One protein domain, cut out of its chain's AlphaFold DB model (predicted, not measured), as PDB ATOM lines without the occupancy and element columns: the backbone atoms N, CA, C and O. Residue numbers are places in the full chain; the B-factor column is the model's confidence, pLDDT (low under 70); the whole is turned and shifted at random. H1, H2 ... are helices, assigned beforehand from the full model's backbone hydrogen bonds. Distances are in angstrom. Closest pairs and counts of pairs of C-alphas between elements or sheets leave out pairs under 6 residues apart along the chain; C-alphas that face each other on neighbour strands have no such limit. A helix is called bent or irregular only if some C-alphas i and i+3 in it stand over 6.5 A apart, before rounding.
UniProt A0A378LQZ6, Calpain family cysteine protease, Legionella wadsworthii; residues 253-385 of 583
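AT A GLANCE: This is residues 253 to 385 of the 583 residues of the protein "Calpain family cysteine protease" of Legionella wadsworthii (UniProt A0A378LQZ6). Three helices, H1, H5 and H6, stand side by side as an up-and-down bundle, with H2 folded back along H1 at one side and H7 folded back along H6 at the other. H4 crosses H2 at a steep angle and reaches the last residues of H1, while the short H3 lies at the outside, far from the bundle. The printed part has 133 residues with seven named helices, H1 to H7 in chain order, and no named strand; the class is all helix. The whole is compact, with a radius of gyration of the C-alphas of 14.2 A and spans of 39 by 34 by 30 A.

IN THESE COORDINATES: H1, residues 253 to 272, is 28.3 A long and begins at C-alpha 253 at (-41.218, 44.195, -15.946). H2, residues 281 to 295, measures 21.6 A and is irregular, but only just: C-alphas 284 and 287 are 6.9 A apart. H3 is residues 302 to 306. H4, residues 310 to 328, is 26.7 A long and begins at C-alpha 310 at (-39.788, 24.011, 6.419). H5, residues 332 to 346, measures 20.6 A, and H6, residues 353 to 363, measures 15.2 A. H7, residues 367 to 384, is 25.5 A long and ends at C-alpha 384 at (-46.925, 38.369, -10.007); it is irregular, with C-alphas 368 and 371 7.8 A apart.

HOW THE PARTS SIT: H1 and H2 form a hairpin and touch, their closest C-alphas being those of Gly 266 and Pro 287 at 4.5 A. H1 touches H5 at a shallow tilt of 27 degrees, opposite ways, closest at Ala 264 and Ala 342, 4.8 A between C-alphas. H5 and H6 form a hairpin at 19 degrees, with the C-alphas of Ile 338 and Ala 362 closest at 6.6 A. H6 and H7 form another at 23 degrees, closest at the C-alphas of Ile 360 and Ala 373, 6.1 A. H4 touches H2 with residues 316 to 324 alone, at a steep tilt of 50 degrees; the C-alphas of Ala 292 and Phe 316 come closest, at 5.9 A. H4 touches H1 with residues 327 and 328 alone, the C-alphas of Ser 270 and Leu 327 being closest at 6.6 A. H3 is close to H4 but not clearly touching, with closest C-alphas Leu 305 and Ile 313 at 6.9 A. H5 and H7 are apart. Every O i to N i+4 pair is within hydrogen-bond range in H3, H4, H5 and H6, against 15 of 16 in H1, 9 of 11 in H2 and 12 of 14 in H7.

THE WHOLE: The two C-alphas farthest apart, those of Arg 307 and Gly 333, are 40.4 A from each other. The printed part has no cut, and no link is long. Mean pLDDT of the printed part is 77.2; 14 residues are under 70, among them 253 to 257 and 272 to 277.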
ATOM      1  N   ARG A 253     -41.395  44.267 -14.486       48.31
ATOM      2  CA  ARG A 253     -41.218  44.195 -15.946       48.31
ATOM      3  C   ARG A 253     -40.233  43.114 -16.332       48.31
ATOM      4  O   ARG A 253     -40.427  42.468 -17.352       48.31
ATOM      5  N   THR A 254     -39.213  42.936 -15.508       53.84
ATOM      6  CA  THR A 254     -38.251  41.858 -15.653       53.84
ATOM      7  C   THR A 254     -38.890  40.556 -15.174       53.84
ATOM      8  O   THR A 254     -38.771  39.549 -15.851       53.84
ATOM      9  N   GLN A 255     -39.668  40.566 -14.087       61.00
ATOM     10  CA  GLN A 255     -40.194  39.336 -13.493       61.00
ATOM     11  C   GLN A 255     -41.137  38.541 -14.395       61.00
ATOM     12  O   GLN A 255     -40.818  37.389 -14.633       61.00
ATOM     13  N   LEU A 256     -42.242  39.066 -14.939       67.25
ATOM     14  CA  LEU A 256     -43.189  38.169 -15.634       67.25
ATOM     15  C   LEU A 256     -42.625  37.613 -16.954       67.25
ATOM     16  O   LEU A 256     -42.719  36.412 -17.190       67.25
ATOM     17  N   SER A 257     -42.005  38.442 -17.801       65.88
ATOM     18  CA  SER A 257     -41.419  37.957 -19.058       65.88
ATOM     19  C   SER A 257     -40.222  37.047 -18.813       65.88
ATOM     20  O   SER A 257     -40.148  35.997 -19.434       65.88
ATOM     21  N   THR A 258     -39.323  37.383 -17.879       71.50
ATOM     22  CA  THR A 258     -38.173  36.522 -17.555       71.50
ATOM     23  C   THR A 258     -38.602  35.263 -16.806       71.50
ATOM     24  O   THR A 258     -38.001  34.215 -17.003       71.50
ATOM     25  N   LEU A 259     -39.646  35.311 -15.975       70.31
ATOM     26  CA  LEU A 259     -40.231  34.130 -15.337       70.31
ATOM     27  C   LEU A 259     -40.840  33.206 -16.388       70.31
ATOM     28  O   LEU A 259     -40.529  32.020 -16.382       70.31
ATOM     29  N   ILE A 260     -41.650  33.744 -17.305       70.38
ATOM     30  CA  ILE A 260     -42.259  32.980 -18.399       70.38
ATOM     31  C   ILE A 260     -41.184  32.427 -19.328       70.38
ATOM     32  O   ILE A 260     -41.242  31.256 -19.677       70.38
ATOM     33  N   GLU A 261     -40.181  33.221 -19.693       73.94
ATOM     34  CA  GLU A 261     -39.060  32.777 -20.521       73.94
ATOM     35  C   GLU A 261     -38.254  31.678 -19.822       73.94
ATOM     36  O   GLU A 261     -37.972  30.655 -20.437       73.94
ATOM     37  N   ASN A 262     -37.914  31.841 -18.538       73.06
ATOM     38  CA  ASN A 262     -37.197  30.822 -17.765       73.06
ATOM     39  C   ASN A 262     -38.027  29.543 -17.619       73.06
ATOM     40  O   ASN A 262     -37.482  28.448 -17.745       73.06
ATOM     41  N   PHE A 263     -39.333  29.673 -17.381       74.81
ATOM     42  CA  PHE A 263     -40.252  28.545 -17.279       74.81
ATOM     43  C   PHE A 263     -40.366  27.810 -18.615       74.81
ATOM     44  O   PHE A 263     -40.114  26.609 -18.683       74.81
ATOM     45  N   ALA A 264     -40.649  28.542 -19.694       73.81
ATOM     46  CA  ALA A 264     -40.726  28.018 -21.050       73.81
ATOM     47  C   ALA A 264     -39.407  27.358 -21.466       73.81
ATOM     48  O   ALA A 264     -39.423  26.228 -21.940       73.81
ATOM     49  N   ARG A 265     -38.255  27.998 -21.231       72.94
ATOM     50  CA  ARG A 265     -36.934  27.403 -21.491       72.94
ATOM     51  C   ARG A 265     -36.700  26.145 -20.669       72.94
ATOM     52  O   ARG A 265     -36.194  25.173 -21.214       72.94
ATOM     53  N   GLY A 266     -37.091  26.134 -19.397       72.00
ATOM     54  CA  GLY A 266     -36.966  24.953 -18.551       72.00
ATOM     55  C   GLY A 266     -37.775  23.767 -19.055       72.00
ATOM     56  O   GLY A 266     -37.265  22.649 -19.111       72.00
ATOM     57  N   ILE A 267     -38.998  24.026 -19.512       73.94
ATOM     58  CA  ILE A 267     -39.841  23.033 -20.178       73.94
ATOM     59  C   ILE A 267     -39.189  22.562 -21.480       73.94
ATOM     60  O   ILE A 267     -39.089  21.360 -21.711       73.94
ATOM     61  N   LEU A 268     -38.714  23.494 -22.316       76.06
ATOM     62  CA  LEU A 268     -38.071  23.176 -23.590       76.06
ATOM     63  C   LEU A 268     -36.865  22.260 -23.385       76.06
ATOM     64  O   LEU A 268     -36.830  21.220 -24.031       76.06
ATOM     65  N   VAL A 269     -35.953  22.603 -22.466       75.69
ATOM     66  CA  VAL A 269     -34.772  21.793 -22.109       75.69
ATOM     67  C   VAL A 269     -35.190  20.426 -21.566       75.69
ATOM     68  O   VAL A 269     -34.647  19.401 -21.970       75.69
ATOM     69  N   SER A 270     -36.195  20.375 -20.692       71.62
ATOM     70  CA  SER A 270     -36.653  19.105 -20.110       71.62
ATOM     71  C   SER A 270     -37.256  18.161 -21.157       71.62
ATOM     72  O   SER A 270     -37.094  16.948 -21.055       71.62
ATOM     73  N   ILE A 271     -37.919  18.709 -22.182       74.38
ATOM     74  CA  ILE A 271     -38.589  17.938 -23.239       74.38
ATOM     75  C   ILE A 271     -37.648  17.607 -24.414       74.38
ATOM     76  O   ILE A 271     -37.790  16.554 -25.036       74.38
ATOM     77  N   SER A 272     -36.700  18.484 -24.770       67.25
ATOM     78  CA  SER A 272     -35.871  18.324 -25.977       67.25
ATOM     79  C   SER A 272     -34.857  17.186 -25.904       67.25
ATOM     80  O   SER A 272     -34.478  16.677 -26.956       67.25
ATOM     81  N   HIS A 273     -34.459  16.750 -24.708       63.22
ATOM     82  CA  HIS A 273     -33.297  15.871 -24.516       63.22
ATOM     83  C   HIS A 273     -33.642  14.453 -24.053       63.22
ATOM     84  O   HIS A 273     -32.850  13.785 -23.393       63.22
ATOM     85  N   ILE A 274     -34.803  13.939 -24.468       56.50
ATOM     86  CA  ILE A 274     -35.163  12.522 -24.287       56.50
ATOM     87  C   ILE A 274     -34.219  11.584 -25.090       56.50
ATOM     88  O   ILE A 274     -34.272  10.370 -24.908       56.50
ATOM     89  N   LYS A 275     -33.322  12.113 -25.944       56.09
ATOM     90  CA  LYS A 275     -32.376  11.316 -26.752       56.09
ATOM     91  C   LYS A 275     -30.908  11.790 -26.794       56.09
ATOM     92  O   LYS A 275     -30.117  11.088 -27.410       56.09
ATOM     93  N   ASP A 276     -30.540  12.918 -26.176       56.59
ATOM     94  CA  ASP A 276     -29.139  13.388 -26.140       56.59
ATOM     95  C   ASP A 276     -28.465  12.980 -24.823       56.59
ATOM     96  O   ASP A 276     -28.894  13.404 -23.743       56.59
ATOM     97  N   ASP A 277     -27.392  12.193 -24.920       65.81
ATOM     98  CA  ASP A 277     -26.609  11.682 -23.784       65.81
ATOM     99  C   ASP A 277     -25.701  12.751 -23.130       65.81
ATOM    100  O   ASP A 277     -25.077  12.491 -22.102       65.81
ATOM    101  N   GLU A 278     -25.626  13.966 -23.688       76.06
ATOM    102  CA  GLU A 278     -24.648  14.991 -23.284       76.06
ATOM    103  C   GLU A 278     -25.085  15.891 -22.111       76.06
ATOM    104  O   GLU A 278     -24.255  16.612 -21.565       76.06
ATOM    105  N   ILE A 279     -26.356  15.857 -21.687       72.56
ATOM    106  CA  ILE A 279     -26.869  16.729 -20.611       72.56
ATOM    107  C   ILE A 279     -27.127  15.931 -19.341       72.56
ATOM    108  O   ILE A 279     -27.931  14.990 -19.328       72.56
ATOM    109  N   THR A 280     -26.507  16.367 -18.246       81.00
ATOM    110  CA  THR A 280     -26.623  15.713 -16.942       81.00
ATOM    111  C   THR A 280     -28.045  15.838 -16.365       81.00
ATOM    112  O   THR A 280     -28.742  16.825 -16.619       81.00
ATOM    113  N   PRO A 281     -28.512  14.880 -15.537       78.75
ATOM    114  CA  PRO A 281     -29.811  14.989 -14.865       78.75
ATOM    115  C   PRO A 281     -29.982  16.282 -14.055       78.75
ATOM    116  O   PRO A 281     -31.084  16.821 -13.983       78.75
ATOM    117  N   GLU A 282     -28.896  16.809 -13.484       82.00
ATOM    118  CA  GLU A 282     -28.928  18.043 -12.699       82.00
ATOM    119  C   GLU A 282     -29.208  19.264 -13.588       82.00
ATOM    120  O   GLU A 282     -30.092  20.058 -13.269       82.00
ATOM    121  N   GLU A 283     -28.544  19.382 -14.742       80.44
ATOM    122  CA  GLU A 283     -28.779  20.467 -15.707       80.44
ATOM    123  C   GLU A 283     -30.222  20.487 -16.231       80.44
ATOM    124  O   GLU A 283     -30.773  21.563 -16.471       80.44
ATOM    125  N   ARG A 284     -30.872  19.319 -16.336       75.75
ATOM    126  CA  ARG A 284     -32.294  19.216 -16.713       75.75
ATOM    127  C   ARG A 284     -33.224  19.794 -15.643       75.75
ATOM    128  O   ARG A 284     -34.247  20.386 -15.971       75.75
ATOM    129  N   ILE A 285     -32.872  19.638 -14.367       81.69
ATOM    130  CA  ILE A 285     -33.718  20.027 -13.230       81.69
ATOM    131  C   ILE A 285     -33.499  21.495 -12.827       81.69
ATOM    132  O   ILE A 285     -34.419  22.132 -12.310       81.69
ATOM    133  N   GLN A 286     -32.320  22.072 -13.078       84.12
ATOM    134  CA  GLN A 286     -31.987  23.447 -12.671       84.12
ATOM    135  C   GLN A 286     -33.012  24.515 -13.113       84.12
ATOM    136  O   GLN A 286     -33.406  25.333 -12.277       84.12
ATOM    137  N   PRO A 287     -33.533  24.522 -14.356       79.38
ATOM    138  CA  PRO A 287     -34.578  25.467 -14.747       79.38
ATOM    139  C   PRO A 287     -35.898  25.288 -13.982       79.38
ATOM    140  O   PRO A 287     -36.553  26.277 -13.655       79.38
ATOM    141  N   ILE A 288     -36.273  24.041 -13.665       80.56
ATOM    142  CA  ILE A 288     -37.468  23.712 -12.873       80.56
ATOM    143  C   ILE A 288     -37.280  24.191 -11.432       80.56
ATOM    144  O   ILE A 288     -38.170  24.847 -10.897       80.56
ATOM    145  N   LYS A 289     -36.108  23.938 -10.829       84.62
ATOM    146  CA  LYS A 289     -35.731  24.476  -9.510       84.62
ATOM    147  C   LYS A 289     -35.807  25.999  -9.507       84.62
ATOM    148  O   LYS A 289     -36.479  26.565  -8.658       84.62
ATOM    149  N   LYS A 290     -35.216  26.672 -10.494       81.56
ATOM    150  CA  LYS A 290     -35.273  28.137 -10.597       81.56
ATOM    151  C   LYS A 290     -36.708  28.651 -10.729       81.56
ATOM    152  O   LYS A 290     -37.059  29.651 -10.110       81.56
ATOM    153  N   PHE A 291     -37.549  27.978 -11.515       78.44
ATOM    154  CA  PHE A 291     -38.966  28.319 -11.619       78.44
ATOM    155  C   PHE A 291     -39.695  28.129 -10.288       78.44
ATOM    156  O   PHE A 291     -40.328  29.069  -9.826       78.44
ATOM    157  N   ALA A 292     -39.569  26.964  -9.649       79.62
ATOM    158  CA  ALA A 292     -40.196  26.686  -8.360       79.62
ATOM    159  C   ALA A 292     -39.723  27.668  -7.277       79.62
ATOM    160  O   ALA A 292     -40.535  28.152  -6.499       79.62
ATOM    161  N   ALA A 293     -38.437  28.035  -7.273       79.69
ATOM    162  CA  ALA A 293     -37.885  29.028  -6.359       79.69
ATOM    163  C   ALA A 293     -38.544  30.394  -6.589       79.69
ATOM    164  O   ALA A 293     -39.089  30.982  -5.659       79.69
ATOM    165  N   ASN A 294     -38.614  30.848  -7.845       71.19
ATOM    166  CA  ASN A 294     -39.294  32.096  -8.192       71.19
ATOM    167  C   ASN A 294     -40.800  32.063  -7.891       71.19
ATOM    168  O   ASN A 294     -41.358  33.094  -7.529       71.19
ATOM    169  N   VAL A 295     -41.456  30.904  -8.040       68.19
ATOM    170  CA  VAL A 295     -42.879  30.699  -7.718       68.19
ATOM    171  C   VAL A 295     -43.134  30.629  -6.214       68.19
ATOM    172  O   VAL A 295     -44.264  30.721  -5.773       68.19
ATOM    173  N   LEU A 296     -42.104  30.481  -5.392       71.88
ATOM    174  CA  LEU A 296     -42.255  30.428  -3.937       71.88
ATOM    175  C   LEU A 296     -41.594  31.623  -3.238       71.88
ATOM    176  O   LEU A 296     -41.529  31.667  -2.005       71.88
ATOM    177  N   GLY A 297     -41.102  32.589  -4.021       70.88
ATOM    178  CA  GLY A 297     -40.334  33.729  -3.527       70.88
ATOM    179  C   GLY A 297     -39.053  33.308  -2.800       70.88
ATOM    180  O   GLY A 297     -38.643  33.967  -1.850       70.88
ATOM    181  N   ILE A 298     -38.455  32.182  -3.194       77.88
ATOM    182  CA  ILE A 298     -37.232  31.643  -2.601       77.88
ATOM    183  C   ILE A 298     -36.035  32.173  -3.400       77.88
ATOM    184  O   ILE A 298     -36.027  32.039  -4.629       77.88
ATOM    185  N   PRO A 299     -35.011  32.755  -2.751       76.75
ATOM    186  CA  PRO A 299     -33.795  33.150  -3.449       76.75
ATOM    187  C   PRO A 299     -33.133  31.932  -4.108       76.75
ATOM    188  O   PRO A 299     -33.045  30.858  -3.515       76.75
ATOM    189  N   ASN A 300     -32.676  32.089  -5.351       73.75
ATOM    190  CA  ASN A 300     -32.137  30.993  -6.164       73.75
ATOM    191  C   ASN A 300     -30.668  30.668  -5.822       73.75
ATOM    192  O   ASN A 300     -29.840  30.485  -6.716       73.75
ATOM    193  N   ASP A 301     -30.346  30.633  -4.532       81.06
ATOM    194  CA  ASP A 301     -29.048  30.251  -3.993       81.06
ATOM    195  C   ASP A 301     -29.232  29.253  -2.827       81.06
ATOM    196  O   ASP A 301     -30.267  29.265  -2.151       81.06
ATOM    197  N   PRO A 302     -28.258  28.354  -2.577       78.44
ATOM    198  CA  PRO A 302     -28.400  27.323  -1.550       78.44
ATOM    199  C   PRO A 302     -28.661  27.870  -0.140       78.44
ATOM    200  O   PRO A 302     -29.335  27.206   0.646       78.44
ATOM    201  N   GLN A 303     -28.152  29.063   0.188       80.56
ATOM    202  CA  GLN A 303     -28.357  29.676   1.502       80.56
ATOM    203  C   GLN A 303     -29.764  30.271   1.608       80.56
ATOM    204  O   GLN A 303     -30.416  30.133   2.640       80.56
ATOM    205  N   GLY A 304     -30.264  30.875   0.530       78.44
ATOM    206  CA  GLY A 304     -31.618  31.401   0.424       78.44
ATOM    207  C   GLY A 304     -32.696  30.355   0.688       78.44
ATOM    208  O   GLY A 304     -33.651  30.648   1.408       78.44
ATOM    209  N   LEU A 305     -32.512  29.132   0.172       78.69
ATOM    210  CA  LEU A 305     -33.401  27.995   0.433       78.69
ATOM    211  C   LEU A 305     -33.345  27.542   1.900       78.69
ATOM    212  O   LEU A 305     -34.389  27.287   2.490       78.69
ATOM    213  N   GLN A 306     -32.155  27.493   2.509       81.69
ATOM    214  CA  GLN A 306     -31.977  27.093   3.915       81.69
ATOM    215  C   GLN A 306     -32.583  28.085   4.917       81.69
ATOM    216  O   GLN A 306     -32.911  27.695   6.033       81.69
ATOM    217  N   ARG A 307     -32.745  29.356   4.528       81.81
ATOM    218  CA  ARG A 307     -33.384  30.397   5.350       81.81
ATOM    219  C   ARG A 307     -34.915  30.363   5.300       81.81
ATOM    220  O   ARG A 307     -35.555  31.143   5.999       81.81
ATOM    221  N   GLN A 308     -35.512  29.526   4.449       86.50
ATOM    222  CA  GLN A 308     -36.968  29.432   4.347       86.50
ATOM    223  C   GLN A 308     -37.550  28.527   5.434       86.50
ATOM    224  O   GLN A 308     -36.902  27.615   5.935       86.50
ATOM    225  N   THR A 309     -38.825  28.750   5.745       83.00
ATOM    226  CA  THR A 309     -39.615  27.855   6.597       83.00
ATOM    227  C   THR A 309     -39.680  26.450   5.996       83.00
ATOM    228  O   THR A 309     -39.804  26.319   4.773       83.00
ATOM    229  N   GLU A 310     -39.704  25.418   6.839       84.62
ATOM    230  CA  GLU A 310     -39.788  24.011   6.419       84.62
ATOM    231  C   GLU A 310     -40.943  23.753   5.433       84.62
ATOM    232  O   GLU A 310     -40.743  23.114   4.402       84.62
ATOM    233  N   ASP A 311     -42.113  24.360   5.656       76.44
ATOM    234  CA  ASP A 311     -43.274  24.248   4.762       76.44
ATOM    235  C   ASP A 311     -42.995  24.739   3.334       76.44
ATOM    236  O   ASP A 311     -43.395  24.101   2.358       76.44
ATOM    237  N   LYS A 312     -42.268  25.854   3.188       77.94
ATOM    238  CA  LYS A 312     -41.877  26.393   1.875       77.94
ATOM    239  C   LYS A 312     -40.859  25.495   1.183       77.94
ATOM    240  O   LYS A 312     -40.963  25.297  -0.024       77.94
ATOM    241  N   ILE A 313     -39.899  24.948   1.930       82.19
ATOM    242  CA  ILE A 313     -38.904  24.005   1.399       82.19
ATOM    243  C   ILE A 313     -39.598  22.720   0.935       82.19
ATOM    244  O   ILE A 313     -39.333  22.230  -0.162       82.19
ATOM    245  N   ASN A 314     -40.536  22.202   1.729       82.25
ATOM    246  CA  ASN A 314     -41.328  21.028   1.379       82.25
ATOM    247  C   ASN A 314     -42.179  21.282   0.131       82.25
ATOM    248  O   ASN A 314     -42.178  20.459  -0.783       82.25
ATOM    249  N   LEU A 315     -42.840  22.440   0.040       76.25
ATOM    250  CA  LEU A 315     -43.610  22.824  -1.143       76.25
ATOM    251  C   LEU A 315     -42.721  22.981  -2.387       76.25
ATOM    252  O   LEU A 315     -43.095  22.522  -3.465       76.25
ATOM    253  N   PHE A 316     -41.529  23.564  -2.235       84.50
ATOM    254  CA  PHE A 316     -40.528  23.674  -3.297       84.50
ATOM    255  C   PHE A 316     -40.116  22.302  -3.825       84.50
ATOM    256  O   PHE A 316     -40.209  22.052  -5.027       84.50
ATOM    257  N   ASN A 317     -39.723  21.395  -2.931       86.50
ATOM    258  CA  ASN A 317     -39.299  20.049  -3.304       86.50
ATOM    259  C   ASN A 317     -40.436  19.277  -3.985       86.50
ATOM    260  O   ASN A 317     -40.216  18.691  -5.043       86.50
ATOM    261  N   GLN A 318     -41.658  19.355  -3.448       83.94
ATOM    262  CA  GLN A 318     -42.840  18.734  -4.055       83.94
ATOM    263  C   GLN A 318     -43.129  19.288  -5.455       83.94
ATOM    264  O   GLN A 318     -43.435  18.523  -6.367       83.94
ATOM    265  N   MET A 319     -43.030  20.607  -5.651       78.44
ATOM    266  CA  MET A 319     -43.215  21.217  -6.968       78.44
ATOM    267  C   MET A 319     -42.158  20.744  -7.965       78.44
ATOM    268  O   MET A 319     -42.514  20.389  -9.087       78.44
ATOM    269  N   VAL A 320     -40.882  20.732  -7.568       85.38
ATOM    270  CA  VAL A 320     -39.777  20.290  -8.429       85.38
ATOM    271  C   VAL A 320     -39.951  18.823  -8.807       85.38
ATOM    272  O   VAL A 320     -39.951  18.510  -9.993       85.38
ATOM    273  N   GLU A 321     -40.164  17.947  -7.825       86.56
ATOM    274  CA  GLU A 321     -40.338  16.510  -8.044       86.56
ATOM    275  C   GLU A 321     -41.511  16.227  -8.985       86.56
ATOM    276  O   GLU A 321     -41.346  15.539  -9.992       86.56
ATOM    277  N   ARG A 322     -42.683  16.819  -8.719       81.62
ATOM    278  CA  ARG A 322     -43.869  16.598  -9.551       81.62
ATOM    279  C   ARG A 322     -43.713  17.179 -10.955       81.62
ATOM    280  O   ARG A 322     -44.111  16.527 -11.912       81.62
ATOM    281  N   LEU A 323     -43.122  18.367 -11.113       80.38
ATOM    282  CA  LEU A 323     -42.848  18.937 -12.438       80.38
ATOM    283  C   LEU A 323     -41.881  18.059 -13.238       80.38
ATOM    284  O   LEU A 323     -42.116  17.816 -14.420       80.38
ATOM    285  N   THR A 324     -40.824  17.551 -12.602       84.19
ATOM    286  CA  THR A 324     -39.893  16.610 -13.232       84.19
ATOM    287  C   THR A 324     -40.596  15.308 -13.623       84.19
ATOM    288  O   THR A 324     -40.412  14.830 -14.744       84.19
ATOM    289  N   ASP A 325     -41.449  14.761 -12.754       84.81
ATOM    290  CA  ASP A 325     -42.210  13.543 -13.039       84.81
ATOM    291  C   ASP A 325     -43.166  13.733 -14.228       84.81
ATOM    292  O   ASP A 325     -43.139  12.950 -15.180       84.81
ATOM    293  N   ILE A 326     -43.930  14.831 -14.235       81.06
ATOM    294  CA  ILE A 326     -44.851  15.195 -15.322       81.06
ATOM    295  C   ILE A 326     -44.107  15.311 -16.650       81.06
ATOM    296  O   ILE A 326     -44.539  14.732 -17.644       81.06
ATOM    297  N   LEU A 327     -42.992  16.045 -16.676       80.62
ATOM    298  CA  LEU A 327     -42.233  16.285 -17.904       80.62
ATOM    299  C   LEU A 327     -41.550  15.007 -18.413       80.62
ATOM    300  O   LEU A 327     -41.494  14.797 -19.622       80.62
ATOM    301  N   SER A 328     -41.083  14.132 -17.518       82.38
ATOM    302  CA  SER A 328     -40.418  12.874 -17.894       82.38
ATOM    303  C   SER A 328     -41.377  11.792 -18.403       82.38
ATOM    304  O   SER A 328     -40.998  10.992 -19.258       82.38
ATOM    305  N   LYS A 329     -42.626  11.775 -17.918       83.88
ATOM    306  CA  LYS A 329     -43.667  10.810 -18.321       83.88
ATOM    307  C   LYS A 329     -44.601  11.336 -19.414       83.88
ATOM    308  O   LYS A 329     -45.550  10.651 -19.798       83.88
ATOM    309  N   MET A 330     -44.360  12.549 -19.903       82.12
ATOM    310  CA  MET A 330     -45.231  13.219 -20.861       82.12
ATOM    311  C   MET A 330     -45.298  12.458 -22.199       82.12
ATOM    312  O   MET A 330     -44.251  12.180 -22.793       82.12
ATOM    313  N   PRO A 331     -46.500  12.153 -22.730       85.56
ATOM    314  CA  PRO A 331     -46.635  11.524 -24.039       85.56
ATOM    315  C   PRO A 331     -45.958  12.359 -25.139       85.56
ATOM    316  O   PRO A 331     -46.127  13.581 -25.150       85.56
ATOM    317  N   PRO A 332     -45.267  11.747 -26.122       81.12
ATOM    318  CA  PRO A 332     -44.518  12.483 -27.146       81.12
ATOM    319  C   PRO A 332     -45.340  13.526 -27.917       81.12
ATOM    320  O   PRO A 332     -44.831  14.604 -28.222       81.12
ATOM    321  N   GLY A 333     -46.614  13.235 -28.206       82.25
ATOM    322  CA  GLY A 333     -47.517  14.182 -28.870       82.25
ATOM    323  C   GLY A 333     -47.808  15.420 -28.015       82.25
ATOM    324  O   GLY A 333     -47.670  16.543 -28.495       82.25
ATOM    325  N   GLN A 334     -48.113  15.223 -26.728       80.88
ATOM    326  CA  GLN A 334     -48.338  16.315 -25.774       80.88
ATOM    327  C   GLN A 334     -47.053  17.123 -25.536       80.88
ATOM    328  O   GLN A 334     -47.081  18.350 -25.502       80.88
ATOM    329  N   ALA A 335     -45.910  16.443 -25.443       78.50
ATOM    330  CA  ALA A 335     -44.600  17.068 -25.323       78.50
ATOM    331  C   ALA A 335     -44.275  17.974 -26.523       78.50
ATOM    332  O   ALA A 335     -43.779  19.086 -26.341       78.50
ATOM    333  N   GLN A 336     -44.590  17.550 -27.753       80.00
ATOM    334  CA  GLN A 336     -44.433  18.389 -28.946       80.00
ATOM    335  C   GLN A 336     -45.367  19.604 -28.938       80.00
ATOM    336  O   GLN A 336     -44.941  20.699 -29.310       80.00
ATOM    337  N   GLU A 337     -46.615  19.438 -28.496       81.62
ATOM    338  CA  GLU A 337     -47.575  20.538 -28.383       81.62
ATOM    339  C   GLU A 337     -47.123  21.579 -27.353       81.62
ATOM    340  O   GLU A 337     -47.055  22.771 -27.660       81.62
ATOM    341  N   ILE A 338     -46.702  21.135 -26.167       79.31
ATOM    342  CA  ILE A 338     -46.153  22.006 -25.123       79.31
ATOM    343  C   ILE A 338     -44.857  22.667 -25.588       79.31
ATOM    344  O   ILE A 338     -44.667  23.855 -25.345       79.31
ATOM    345  N   LYS A 339     -43.984  21.954 -26.311       80.12
ATOM    346  CA  LYS A 339     -42.773  22.535 -26.910       80.12
ATOM    347  C   LYS A 339     -43.121  23.660 -27.887       80.12
ATOM    348  O   LYS A 339     -42.491  24.717 -27.858       80.12
ATOM    349  N   LYS A 340     -44.137  23.458 -28.732       83.38
ATOM    350  CA  LYS A 340     -44.630  24.473 -29.674       83.38
ATOM    351  C   LYS A 340     -45.205  25.681 -28.935       83.38
ATOM    352  O   LYS A 340     -44.870  26.809 -29.290       83.38
ATOM    353  N   LEU A 341     -46.019  25.448 -27.903       79.81
ATOM    354  CA  LEU A 341     -46.555  26.499 -27.040       79.81
ATOM    355  C   LEU A 341     -45.410  27.262 -26.368       79.81
ATOM    356  O   LEU A 341     -45.220  28.432 -26.666       79.81
ATOM    357  N   ALA A 342     -44.574  26.608 -25.561       77.25
ATOM    358  CA  ALA A 342     -43.440  27.226 -24.872       77.25
ATOM    359  C   ALA A 342     -42.521  28.024 -25.820       77.25
ATOM    360  O   ALA A 342     -42.085  29.122 -25.475       77.25
ATOM    361  N   GLY A 343     -42.274  27.522 -27.035       78.69
ATOM    362  CA  GLY A 343     -41.533  28.241 -28.074       78.69
ATOM    363  C   GLY A 343     -42.231  29.520 -28.549       78.69
ATOM    364  O   GLY A 343     -41.593  30.568 -28.612       78.69
ATOM    365  N   ALA A 344     -43.537  29.463 -28.829       82.56
ATOM    366  CA  ALA A 344     -44.327  30.646 -29.178       82.56
ATOM    367  C   ALA A 344     -44.354  31.668 -28.029       82.56
ATOM    368  O   ALA A 344     -44.207  32.865 -28.256       82.56
ATOM    369  N   PHE A 345     -44.462  31.187 -26.789       77.25
ATOM    370  CA  PHE A 345     -44.432  31.999 -25.575       77.25
ATOM    371  C   PHE A 345     -43.115  32.739 -25.374       77.25
ATOM    372  O   PHE A 345     -43.125  33.937 -25.106       77.25
ATOM    373  N   ALA A 346     -41.987  32.047 -25.535       73.81
ATOM    374  CA  ALA A 346     -40.661  32.643 -25.403       73.81
ATOM    375  C   ALA A 346     -40.392  33.745 -26.445       73.81
ATOM    376  O   ALA A 346     -39.498  34.566 -26.254       73.81
ATOM    377  N   GLN A 347     -41.162  33.777 -27.538       78.88
ATOM    378  CA  GLN A 347     -41.081  34.801 -28.581       78.88
ATOM    379  C   GLN A 347     -42.044  35.979 -28.355       78.88
ATOM    380  O   GLN A 347     -41.956  36.986 -29.062       78.88
ATOM    381  N   LEU A 348     -42.962  35.897 -27.383       76.12
ATOM    382  CA  LEU A 348     -43.869  37.000 -27.076       76.12
ATOM    383  C   LEU A 348     -43.091  38.157 -26.448       76.12
ATOM    384  O   LEU A 348     -42.567  38.052 -25.344       76.12
ATOM    385  N   ALA A 349     -43.107  39.317 -27.105       75.94
ATOM    386  CA  ALA A 349     -42.483  40.523 -26.563       75.94
ATOM    387  C   ALA A 349     -43.118  40.982 -25.232       75.94
ATOM    388  O   ALA A 349     -42.474  41.678 -24.447       75.94
ATOM    389  N   LYS A 350     -44.402  40.654 -25.005       75.81
ATOM    390  CA  LYS A 350     -45.197  41.033 -23.822       75.81
ATOM    391  C   LYS A 350     -46.255  39.958 -23.519       75.81
ATOM    392  O   LYS A 350     -47.413  40.157 -23.899       75.81
ATOM    393  N   PRO A 351     -45.882  38.831 -22.890       75.94
ATOM    394  CA  PRO A 351     -46.849  37.798 -22.530       75.94
ATOM    395  C   PRO A 351     -47.891  38.338 -21.539       75.94
ATOM    396  O   PRO A 351     -47.573  39.162 -20.675       75.94
ATOM    397  N   LYS A 352     -49.142  37.891 -21.677       79.75
ATOM    398  CA  LYS A 352     -50.234  38.165 -20.737       79.75
ATOM    399  C   LYS A 352     -50.392  37.002 -19.754       79.75
ATOM    400  O   LYS A 352     -49.839  35.921 -19.948       79.75
ATOM    401  N   VAL A 353     -51.165  37.203 -18.690       78.00
ATOM    402  CA  VAL A 353     -51.404  36.135 -17.705       78.00
ATOM    403  C   VAL A 353     -52.345  35.065 -18.214       78.00
ATOM    404  O   VAL A 353     -52.166  33.904 -17.868       78.00
ATOM    405  N   GLU A 354     -53.273  35.410 -19.104       80.81
ATOM    406  CA  GLU A 354     -54.095  34.417 -19.792       80.81
ATOM    407  C   GLU A 354     -53.218  33.459 -20.598       80.81
ATOM    408  O   GLU A 354     -53.434  32.250 -20.565       80.81
ATOM    409  N   ASP A 355     -52.174  33.990 -21.237       81.31
ATOM    410  CA  ASP A 355     -51.192  33.178 -21.933       81.31
ATOM    411  C   ASP A 355     -50.520  32.227 -20.903       81.31
ATOM    412  O   ASP A 355     -50.492  31.007 -21.075       81.31
ATOM    413  N   MET A 356     -50.045  32.739 -19.765       78.44
ATOM    414  CA  MET A 356     -49.419  31.891 -18.739       78.44
ATOM    415  C   MET A 356     -50.371  30.811 -18.196       78.44
ATOM    416  O   MET A 356     -49.953  29.671 -18.003       78.44
ATOM    417  N   HIS A 357     -51.652  31.128 -18.008       83.56
ATOM    418  CA  HIS A 357     -52.669  30.157 -17.612       83.56
ATOM    419  C   HIS A 357     -52.871  29.063 -18.659       83.56
ATOM    420  O   HIS A 357     -52.969  27.906 -18.270       83.56
ATOM    421  N   LEU A 358     -52.880  29.404 -19.953       84.00
ATOM    422  CA  LEU A 358     -52.959  28.421 -21.037       84.00
ATOM    423  C   LEU A 358     -51.752  27.480 -21.030       84.00
ATOM    424  O   LEU A 358     -51.915  26.273 -21.192       84.00
ATOM    425  N   LEU A 359     -50.546  28.014 -20.808       81.69
ATOM    426  CA  LEU A 359     -49.339  27.195 -20.700       81.69
ATOM    427  C   LEU A 359     -49.401  26.269 -19.475       81.69
ATOM    428  O   LEU A 359     -49.103  25.084 -19.595       81.69
ATOM    429  N   ILE A 360     -49.830  26.785 -18.318       83.62
ATOM    430  CA  ILE A 360     -50.037  25.987 -17.102       83.62
ATOM    431  C   ILE A 360     -51.081  24.889 -17.370       83.62
ATOM    432  O   ILE A 360     -50.811  23.719 -17.122       83.62
ATOM    433  N   ASP A 361     -52.236  25.222 -17.942       86.00
ATOM    434  CA  ASP A 361     -53.282  24.240 -18.256       86.00
ATOM    435  C   ASP A 361     -52.807  23.160 -19.225       86.00
ATOM    436  O   ASP A 361     -53.129  21.991 -19.034       86.00
ATOM    437  N   ALA A 362     -52.010  23.519 -20.233       84.12
ATOM    438  CA  ALA A 362     -51.451  22.554 -21.173       84.12
ATOM    439  C   ALA A 362     -50.502  21.560 -20.478       84.12
ATOM    440  O   ALA A 362     -50.574  20.354 -20.732       84.12
ATOM    441  N   ILE A 363     -49.645  22.055 -19.577       79.31
ATOM    442  CA  ILE A 363     -48.690  21.239 -18.809       79.31
ATOM    443  C   ILE A 363     -49.413  20.316 -17.828       79.31
ATOM    444  O   ILE A 363     -49.034  19.157 -17.672       79.31
ATOM    445  N   PHE A 364     -50.468  20.815 -17.184       83.19
ATOM    446  CA  PHE A 364     -51.171  20.123 -16.106       83.19
ATOM    447  C   PHE A 364     -52.560  19.598 -16.509       83.19
ATOM    448  O   PHE A 364     -53.411  19.378 -15.649       83.19
ATOM    449  N   SER A 365     -52.801  19.352 -17.798       80.69
ATOM    450  CA  SER A 365     -54.111  18.940 -18.339       80.69
ATOM    451  C   SER A 365     -54.635  17.592 -17.807       80.69
ATOM    452  O   SER A 365     -55.818  17.278 -17.956       80.69
ATOM    453  N   GLY A 366     -53.792  16.797 -17.139       76.81
ATOM    454  CA  GLY A 366     -54.176  15.554 -16.467       76.81
ATOM    455  C   GLY A 366     -54.870  15.774 -15.114       76.81
ATOM    456  O   GLY A 366     -54.443  16.590 -14.300       76.81
ATOM    457  N   ASN A 367     -55.905  14.975 -14.817       69.12
ATOM    458  CA  ASN A 367     -56.689  15.077 -13.573       69.12
ATOM    459  C   ASN A 367     -55.852  15.020 -12.279       69.12
ATOM    460  O   ASN A 367     -56.275  15.593 -11.280       69.12
ATOM    461  N   GLN A 368     -54.692  14.355 -12.287       74.69
ATOM    462  CA  GLN A 368     -53.873  14.165 -11.084       74.69
ATOM    463  C   GLN A 368     -53.043  15.389 -10.669       74.69
ATOM    464  O   GLN A 368     -52.498  15.378  -9.574       74.69
ATOM    465  N   ASN A 369     -52.972  16.444 -11.493       78.12
ATOM    466  CA  ASN A 369     -52.127  17.615 -11.213       78.12
ATOM    467  C   ASN A 369     -52.898  18.941 -11.154       78.12
ATOM    468  O   ASN A 369     -52.302  20.022 -11.192       78.12
ATOM    469  N   LYS A 370     -54.232  18.871 -11.072       81.94
ATOM    470  CA  LYS A 370     -55.103  20.053 -11.011       81.94
ATOM    471  C   LYS A 370     -54.819  20.931  -9.790       81.94
ATOM    472  O   LYS A 370     -54.949  22.146  -9.885       81.94
ATOM    473  N   ASP A 371     -54.402  20.337  -8.673       80.50
ATOM    474  CA  ASP A 371     -54.034  21.044  -7.441       80.50
ATOM    475  C   ASP A 371     -52.789  21.924  -7.629       80.50
ATOM    476  O   ASP A 371     -52.783  23.083  -7.220       80.50
ATOM    477  N   ILE A 372     -51.751  21.410  -8.292       74.88
ATOM    478  CA  ILE A 372     -50.522  22.165  -8.581       74.88
ATOM    479  C   ILE A 372     -50.816  23.273  -9.583       74.88
ATOM    480  O   ILE A 372     -50.394  24.407  -9.377       74.88
ATOM    481  N   ALA A 373     -51.558  22.958 -10.649       81.06
ATOM    482  CA  ALA A 373     -51.954  23.938 -11.653       81.06
ATOM    483  C   ALA A 373     -52.687  25.116 -11.007       81.06
ATOM    484  O   ALA A 373     -52.364  26.271 -11.283       81.06
ATOM    485  N   LEU A 374     -53.634  24.818 -10.111       81.38
ATOM    486  CA  LEU A 374     -54.380  25.822  -9.367       81.38
ATOM    487  C   LEU A 374     -53.454  26.653  -8.473       81.38
ATOM    488  O   LEU A 374     -53.485  27.871  -8.582       81.38
ATOM    489  N   LYS A 375     -52.564  26.027  -7.692       76.94
ATOM    490  CA  LYS A 375     -51.595  26.743  -6.839       76.94
ATOM    491  C   LYS A 375     -50.647  27.644  -7.632       76.94
ATOM    492  O   LYS A 375     -50.356  28.756  -7.204       76.94
ATOM    493  N   VAL A 376     -50.164  27.193  -8.792       75.62
ATOM    494  CA  VAL A 376     -49.291  28.006  -9.656       75.62
ATOM    495  C   VAL A 376     -50.074  29.174 -10.250       75.62
ATOM    496  O   VAL A 376     -49.563  30.290 -10.266       75.62
ATOM    497  N   LYS A 377     -51.314  28.956 -10.702       82.50
ATOM    498  CA  LYS A 377     -52.189  30.042 -11.176       82.50
ATOM    499  C   LYS A 377     -52.500  31.041 -10.072       82.50
ATOM    500  O   LYS A 377     -52.392  32.238 -10.306       82.50
ATOM    501  N   GLU A 378     -52.842  30.562  -8.881       80.19
ATOM    502  CA  GLU A 378     -53.062  31.395  -7.701       80.19
ATOM    503  C   GLU A 378     -51.815  32.203  -7.370       80.19
ATOM    504  O   GLU A 378     -51.931  33.400  -7.173       80.19
ATOM    505  N   TYR A 379     -50.619  31.612  -7.394       76.75
ATOM    506  CA  TYR A 379     -49.385  32.369  -7.191       76.75
ATOM    507  C   TYR A 379     -49.165  33.426  -8.279       76.75
ATOM    508  O   TYR A 379     -48.869  34.581  -7.983       76.75
ATOM    509  N   VAL A 380     -49.338  33.062  -9.553       75.12
ATOM    510  CA  VAL A 380     -49.203  34.009 -10.668       75.12
ATOM    511  C   VAL A 380     -50.173  35.171 -10.506       75.12
ATOM    512  O   VAL A 380     -49.767  36.313 -10.689       75.12
ATOM    513  N   LEU A 381     -51.420  34.905 -10.123       75.69
ATOM    514  CA  LEU A 381     -52.419  35.938  -9.869       75.69
ATOM    515  C   LEU A 381     -52.078  36.773  -8.628       75.69
ATOM    516  O   LEU A 381     -52.053  37.994  -8.713       75.69
ATOM    517  N   ASN A 382     -51.769  36.124  -7.509       73.69
ATOM    518  CA  ASN A 382     -51.659  36.757  -6.198       73.69
ATOM    519  C   ASN A 382     -50.314  37.432  -5.944       73.69
ATOM    520  O   ASN A 382     -50.243  38.266  -5.051       73.69
ATOM    521  N   GLU A 383     -49.250  37.073  -6.662       72.12
ATOM    522  CA  GLU A 383     -47.892  37.553  -6.367       72.12
ATOM    523  C   GLU A 383     -47.246  38.260  -7.563       72.12
ATOM    524  O   GLU A 383     -46.458  39.187  -7.380       72.12
ATOM    525  N   ILE A 384     -47.600  37.873  -8.795       68.38
ATOM    526  CA  ILE A 384     -46.925  38.369 -10.007       68.38
ATOM    527  C   ILE A 384     -47.825  39.279 -10.844       68.38
ATOM    528  O   ILE A 384     -47.351  40.236 -11.464       68.38
ATOM    529  N   TYR A 385     -49.121  38.984 -10.934       72.31
ATOM    530  CA  TYR A 385     -49.998  39.713 -11.830       72.31
ATOM    531  C   TYR A 385     -50.485  41.000 -11.190       72.31
ATOM    532  O   TYR A 385     -51.383  41.018 -10.355       72.31
TER     533      TYR A 385